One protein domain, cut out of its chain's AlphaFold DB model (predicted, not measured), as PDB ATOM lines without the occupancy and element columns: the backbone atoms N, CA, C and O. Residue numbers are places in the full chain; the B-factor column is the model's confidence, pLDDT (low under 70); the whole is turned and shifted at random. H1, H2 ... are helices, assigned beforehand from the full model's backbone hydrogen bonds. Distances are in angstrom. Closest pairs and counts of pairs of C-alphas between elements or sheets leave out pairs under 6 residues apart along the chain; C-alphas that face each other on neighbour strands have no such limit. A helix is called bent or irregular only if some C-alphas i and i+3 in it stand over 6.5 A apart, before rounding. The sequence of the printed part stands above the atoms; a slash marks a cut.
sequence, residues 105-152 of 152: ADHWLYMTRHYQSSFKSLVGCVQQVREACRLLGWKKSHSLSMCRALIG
ATOM      1  N   ALA A 105      32.052  -1.637 107.948       67.31
ATOM      2  CA  ALA A 105      31.219  -1.951 109.101       67.31
ATOM      3  C   ALA A 105      30.599  -0.689 109.715       67.31
ATOM      4  O   ALA A 105      29.432  -0.717 110.110       67.31
ATOM      5  N   ASP A 106      31.331   0.426 109.740       66.88
ATOM      6  CA  ASP A 106      30.821   1.703 110.245       66.88
ATOM      7  C   ASP A 106      29.745   2.291 109.326       66.88
ATOM      8  O   ASP A 106      28.740   2.822 109.804       66.88
ATOM      9  N   HIS A 107      29.894   2.134 108.008       65.69
ATOM     10  CA  HIS A 107      28.886   2.567 107.037       65.69
ATOM     11  C   HIS A 107      27.606   1.728 107.157       65.69
ATOM     12  O   HIS A 107      26.498   2.272 107.140       65.69
ATOM     13  N   TRP A 108      27.746   0.418 107.369       67.62
ATOM     14  CA  TRP A 108      26.635  -0.484 107.679       67.62
ATOM     15  C   TRP A 108      25.952  -0.142 109.012       67.62
ATOM     16  O   TRP A 108      24.726  -0.032 109.084       67.62
ATOM     17  N   LEU A 109      26.727   0.083 110.075       70.12
ATOM     18  CA  LEU A 109      26.223   0.507 111.385       70.12
ATOM     19  C   LEU A 109      25.491   1.848 111.300       70.12
ATOM     20  O   LEU A 109      24.425   2.013 111.893       70.12
ATOM     21  N   TYR A 110      26.022   2.800 110.537       70.62
ATOM     22  CA  TYR A 110      25.372   4.080 110.290       70.62
ATOM     23  C   TYR A 110      24.049   3.898 109.532       70.62
ATOM     24  O   TYR A 110      23.012   4.407 109.961       70.62
ATOM     25  N   MET A 111      24.056   3.117 108.448       67.44
ATOM     26  CA  MET A 111      22.866   2.797 107.653       67.44
ATOM     27  C   MET A 111      21.768   2.139 108.491       67.44
ATOM     28  O   MET A 111      20.614   2.556 108.425       67.44
ATOM     29  N   THR A 112      22.120   1.145 109.307       64.94
ATOM     30  CA  THR A 112      21.170   0.411 110.157       64.94
ATOM     31  C   THR A 112      20.623   1.271 111.298       64.94
ATOM     32  O   THR A 112      19.429   1.202 111.592       64.94
ATOM     33  N   ARG A 113      21.443   2.142 111.901       68.94
ATOM     34  CA  ARG A 113      21.008   3.055 112.975       68.94
ATOM     35  C   ARG A 113      20.144   4.208 112.477       68.94
ATOM     36  O   ARG A 113      19.205   4.607 113.161       68.94
ATOM     37  N   HIS A 114      20.451   4.747 111.302       69.81
ATOM     38  CA  HIS A 114      19.792   5.936 110.763       69.81
ATOM     39  C   HIS A 114      18.803   5.617 109.642       69.81
ATOM     40  O   HIS A 114      18.336   6.535 108.972       69.81
ATOM     41  N   TYR A 115      18.444   4.346 109.439       67.44
ATOM     42  CA  TYR A 115      17.617   3.906 108.314       67.44
ATOM     43  C   TYR A 115      16.325   4.726 108.174       67.44
ATOM     44  O   TYR A 115      16.060   5.310 107.127       67.44
ATOM     45  N   GLN A 116      15.556   4.851 109.258       66.06
ATOM     46  CA  GLN A 116      14.264   5.549 109.249       66.06
ATOM     47  C   GLN A 116      14.391   7.076 109.111       66.06
ATOM     48  O   GLN A 116      13.494   7.726 108.579       66.06
ATOM     49  N   SER A 117      15.498   7.666 109.573       73.38
ATOM     50  CA  SER A 117      15.757   9.105 109.420       73.38
ATOM     51  C   SER A 117      16.313   9.459 108.039       73.38
ATOM     52  O   SER A 117      15.967  10.503 107.481       73.38
ATOM     53  N   SER A 118      17.159   8.586 107.490       64.81
ATOM     54  CA  SER A 118      17.870   8.768 106.221       64.81
ATOM     55  C   SER A 118      17.001   8.403 105.020       64.81
ATOM     56  O   SER A 118      17.131   9.010 103.958       64.81
ATOM     57  N   PHE A 119      16.069   7.463 105.174       70.50
ATOM     58  CA  PHE A 119      15.204   7.010 104.095       70.50
ATOM     59  C   PHE A 119      13.727   7.249 104.419       70.50
ATOM     60  O   PHE A 119      13.122   6.566 105.234       70.50
ATOM     61  N   LYS A 120      13.130   8.228 103.729       75.19
ATOM     62  CA  LYS A 120      11.710   8.608 103.882       75.19
ATOM     63  C   LYS A 120      10.786   7.998 102.818       75.19
ATOM     64  O   LYS A 120       9.589   8.261 102.816       75.19
ATOM     65  N   SER A 121      11.347   7.251 101.867       79.06
ATOM     66  CA  SER A 121      10.630   6.591 100.768       79.06
ATOM     67  C   SER A 121      11.475   5.428 100.224       79.06
ATOM     68  O   SER A 121      12.330   4.927 100.943       79.06
ATOM     69  N   LEU A 122      11.261   5.004  98.972       81.56
ATOM     70  CA  LEU A 122      11.964   3.885  98.321       81.56
ATOM     71  C   LEU A 122      13.489   3.911  98.516       81.56
ATOM     72  O   LEU A 122      14.131   4.934  98.281       81.56
ATOM     73  N   VAL A 123      14.060   2.768  98.889       79.56
ATOM     74  CA  VAL A 123      15.486   2.598  99.193       79.56
ATOM     75  C   VAL A 123      16.085   1.583  98.232       79.56
ATOM     76  O   VAL A 123      15.491   0.531  98.015       79.56
ATOM     77  N   GLY A 124      17.238   1.893  97.648       74.56
ATOM     78  CA  GLY A 124      17.933   1.019  96.703       74.56
ATOM     79  C   GLY A 124      18.864   1.810  95.790       74.56
ATOM     80  O   GLY A 124      18.996   3.024  95.957       74.56
ATOM     81  N   CYS A 125      19.487   1.145  94.813       77.31
ATOM     82  CA  CYS A 125      20.346   1.848  93.859       77.31
ATOM     83  C   CYS A 125      19.538   2.889  93.071       77.31
ATOM     84  O   CYS A 125      18.342   2.711  92.794       77.31
ATOM     85  N   VAL A 126      20.182   3.992  92.683       81.69
ATOM     86  CA  VAL A 126      19.482   5.130  92.061       81.69
ATOM     87  C   VAL A 126      18.706   4.718  90.804       81.69
ATOM     88  O   VAL A 126      17.611   5.232  90.560       81.69
ATOM     89  N   GLN A 127      19.247   3.792  90.008       79.88
ATOM     90  CA  GLN A 127      18.597   3.306  88.789       79.88
ATOM     91  C   GLN A 127      17.319   2.516  89.100       79.88
ATOM     92  O   GLN A 127      16.270   2.799  88.521       79.88
ATOM     93  N   GLN A 128      17.377   1.596  90.063       82.12
ATOM     94  CA  GLN A 128      16.228   0.792  90.482       82.12
ATOM     95  C   GLN A 128      15.153   1.643  91.160       82.12
ATOM     96  O   GLN A 128      13.972   1.471  90.876       82.12
ATOM     97  N   VAL A 129      15.537   2.613  91.997       84.50
ATOM     98  CA  VAL A 129      14.581   3.531  92.637       84.50
ATOM     99  C   VAL A 129      13.866   4.388  91.594       84.50
ATOM    100  O   VAL A 129      12.660   4.610  91.708       84.50
ATOM    101  N   ARG A 130      14.574   4.854  90.556       84.75
ATOM    102  CA  ARG A 130      13.958   5.592  89.441       84.75
ATOM    103  C   ARG A 130      12.974   4.729  88.663       84.75
ATOM    104  O   ARG A 130      11.871   5.194  88.383       84.75
ATOM    105  N   GLU A 131      13.347   3.492  88.356       86.56
ATOM    106  CA  GLU A 131      12.466   2.573  87.638       86.56
ATOM    107  C   GLU A 131      11.236   2.197  88.476       86.56
ATOM    108  O   GLU A 131      10.111   2.263  87.989       86.56
ATOM    109  N   ALA A 132      11.413   1.933  89.772       85.62
ATOM    110  CA  ALA A 132      10.309   1.692  90.695       85.62
ATOM    111  C   ALA A 132       9.365   2.902  90.798       85.62
ATOM    112  O   ALA A 132       8.148   2.736  90.762       85.62
ATOM    113  N   CYS A 133       9.896   4.131  90.851       87.75
ATOM    114  CA  CYS A 133       9.066   5.340  90.815       87.75
ATOM    115  C   CYS A 133       8.242   5.421  89.525       87.75
ATOM    116  O   CYS A 133       7.061   5.760  89.581       87.75
ATOM    117  N   ARG A 134       8.841   5.082  88.375       87.94
ATOM    118  CA  ARG A 134       8.157   5.065  87.076       87.94
ATOM    119  C   ARG A 134       7.005   4.061  87.067       87.94
ATOM    120  O   ARG A 134       5.903   4.419  86.661       87.94
ATOM    121  N   LEU A 135       7.245   2.842  87.552       90.38
ATOM    122  CA  LEU A 135       6.239   1.777  87.633       90.38
ATOM    123  C   LEU A 135       5.093   2.118  88.598       90.38
ATOM    124  O   LEU A 135       3.945   1.788  88.326       90.38
ATOM    125  N   LEU A 136       5.391   2.821  89.692       88.06
ATOM    126  CA  LEU A 136       4.405   3.249  90.692       88.06
ATOM    127  C   LEU A 136       3.695   4.569  90.332       88.06
ATOM    128  O   LEU A 136       2.861   5.047  91.100       88.06
ATOM    129  N   GLY A 137       4.024   5.191  89.193       85.75
ATOM    130  CA  GLY A 137       3.463   6.482  88.773       85.75
ATOM    131  C   GLY A 137       3.926   7.677  89.621       85.75
ATOM    132  O   GLY A 137       3.313   8.747  89.592       85.75
ATOM    133  N   TRP A 138       4.999   7.521  90.397       85.44
ATOM    134  CA  TRP A 138       5.536   8.563  91.268       85.44
ATOM    135  C   TRP A 138       6.414   9.531  90.478       85.44
ATOM    136  O   TRP A 138       7.375   9.139  89.818       85.44
ATOM    137  N   LYS A 139       6.130  10.833  90.592       74.69
ATOM    138  CA  LYS A 139       6.886  11.871  89.870       74.69
ATOM    139  C   LYS A 139       8.279  12.130  90.456       74.69
ATOM    140  O   LYS A 139       9.151  12.603  89.733       74.69
ATOM    141  N   LYS A 140       8.486  11.873  91.755       71.56
ATOM    142  CA  LYS A 140       9.761  12.056  92.478       71.56
ATOM    143  C   LYS A 140       9.843  11.097  93.672       71.56
ATOM    144  O   LYS A 140       8.823  10.795  94.281       71.56
ATOM    145  N   SER A 141      11.060  10.699  94.041       75.38
ATOM    146  CA  SER A 141      11.361  10.047  95.324       75.38
ATOM    147  C   SER A 141      12.188  10.993  96.198       75.38
ATOM    148  O   SER A 141      13.163  11.584  95.732       75.38
ATOM    149  N   HIS A 142      11.789  11.142  97.464       74.06
ATOM    150  CA  HIS A 142      12.456  12.018  98.434       74.06
ATOM    151  C   HIS A 142      13.770  11.414  98.950       74.06
ATOM    152  O   HIS A 142      14.652  12.140  99.398       74.06
ATOM    153  N   SER A 143      13.923  10.094  98.851       76.31
ATOM    154  CA  SER A 143      15.116   9.359  99.272       76.31
ATOM    155  C   SER A 143      16.181   9.245  98.180       76.31
ATOM    156  O   SER A 143      17.258   8.753  98.478       76.31
ATOM    157  N   LEU A 144      15.953   9.728  96.949       80.50
ATOM    158  CA  LEU A 144      16.918   9.609  95.839       80.50
ATOM    159  C   LEU A 144      18.294  10.213  96.148       80.50
ATOM    160  O   LEU A 144      19.314   9.627  95.794       80.50
ATOM    161  N   SER A 145      18.320  11.370  96.817       79.69
ATOM    162  CA  SER A 145      19.566  12.011  97.259       79.69
ATOM    163  C   SER A 145      20.332  11.125  98.240       79.69
ATOM    164  O   SER A 145      21.541  10.967  98.120       79.69
ATOM    165  N   MET A 146      19.615  10.526  99.191       77.06
ATOM    166  CA  MET A 146      20.202   9.669 100.221       77.06
ATOM    167  C   MET A 146      20.593   8.298  99.669       77.06
ATOM    168  O   MET A 146      21.629   7.774 100.044       77.06
ATOM    169  N   CYS A 147      19.831   7.752  98.718       75.81
ATOM    170  CA  CYS A 147      20.181   6.526  98.000       75.81
ATOM    171  C   CYS A 147      21.489   6.705  97.223       75.81
ATOM    172  O   CYS A 147      22.377   5.870  97.323       75.81
ATOM    173  N   ARG A 148      21.664   7.839  96.534       77.88
ATOM    174  CA  ARG A 148      22.933   8.154  95.865       77.88
ATOM    175  C   ARG A 148      24.101   8.276  96.849       77.88
ATOM    176  O   ARG A 148      25.201   7.846  96.542       77.88
ATOM    177  N   ALA A 149      23.871   8.900  98.002       75.19
ATOM    178  CA  ALA A 149      24.928   9.152  98.977       75.19
ATOM    179  C   ALA A 149      25.335   7.902  99.776       75.19
ATOM    180  O   ALA A 149      26.499   7.780 100.134       75.19
ATOM    181  N   LEU A 150      24.387   7.006 100.071       70.38
ATOM    182  CA  LEU A 150      24.584   5.896 101.013       70.38
ATOM    183  C   LEU A 150      24.548   4.501 100.370       70.38
ATOM    184  O   LEU A 150      24.943   3.532 101.007       70.38
ATOM    185  N   ILE A 151      24.037   4.370  99.141       68.50
ATOM    186  CA  ILE A 151      23.803   3.067  98.486       68.50
ATOM    187  C   ILE A 151      24.525   2.969  97.136       68.50
ATOM    188  O   ILE A 151      24.976   1.883  96.780       68.50
ATOM    189  N   GLY A 152      24.668   4.091  96.419       59.66
ATOM    190  CA  GLY A 152      25.212   4.152  95.053       59.66
ATOM    191  C   GLY A 152      24.177   4.609  94.031       59.66
ATOM    192  O   GLY A 152      23.171   3.890  93.800       59.66
TER     193      GLY A 152
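This is residues 105 to 152 of the 152 residues of an uncharacterized protein of Chromatiales bacterium (ex Bugula neritina AB1) (UniProt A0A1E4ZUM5). Three short helices are strung along one long axis, with H1 making one end of the model, H2 the other, and H3 folding back between them. H2 and H3 form a helical hairpin, while H1 comes near H3 but stays clear of H2, and the contacts among the three are few. The printed part has 48 residues with three named helices in the order H1, H2, H3 and no named strand, and its class is all helix. It is only just compact, close to loose, with a radius of gyration of the C-alphas of 11.0 A. Its C-alphas span 34 by 17 by 13 A, which is only just elongated.

Start at residue 105, where H1 runs from Ala 105 to Ser 118. Look from its last residue across to H3, residues 144 to 150: the two are close but not clearly touching, and their closest C-alphas, those of Ser 118 and Met 146, are 6.5 A apart. H1 and H3 run opposite ways at a shallow tilt of 24 degrees. Next along the printed part comes H2, residues 126 to 135, and H1 and H2 are apart. Find Val 126 and Arg 148, whose C-alphas are the closest of H2 and H3 at 6.0 A; these two helices touch. H2 and H3 form a hairpin, running opposite ways at a shallow tilt of 29 degrees. In the backbones of H2 and H3 you will find every O i to N i+4 pair within hydrogen-bond range; in H1 it is 8 of 10.

Find C-alpha 105 at (31.219, -1.951, 109.101); from there H1 runs 17.4 A to C-alpha 118. H1 is irregular: C-alphas 113 and 116 are 8.1 A apart, against about 5 A in a regular helix. Go on to C-alpha 126 at (19.482, 5.130, 92.061), where H2 begins, and follow it for 14.4 A to C-alpha 135. H3 begins at C-alpha 144 and ends 10.0 A away at C-alpha 150, at (24.584, 5.896, 101.013).

The two C-alphas farthest apart are those of Ala 105 and Gly 137, at 35.4 A, while those of Ala 105 and Gly 152, the chain's last residue, are 16.5 A apart. The printed part has no cut. The links from H1 to H2, of 7 residues, and from H2 to H3, of 8 residues, are short. Read the B-factor column for the pLDDT: the mean of the printed part is 75.7, and residues 105 to 108, 111 to 116, 118, and 151 to 152 are under 70.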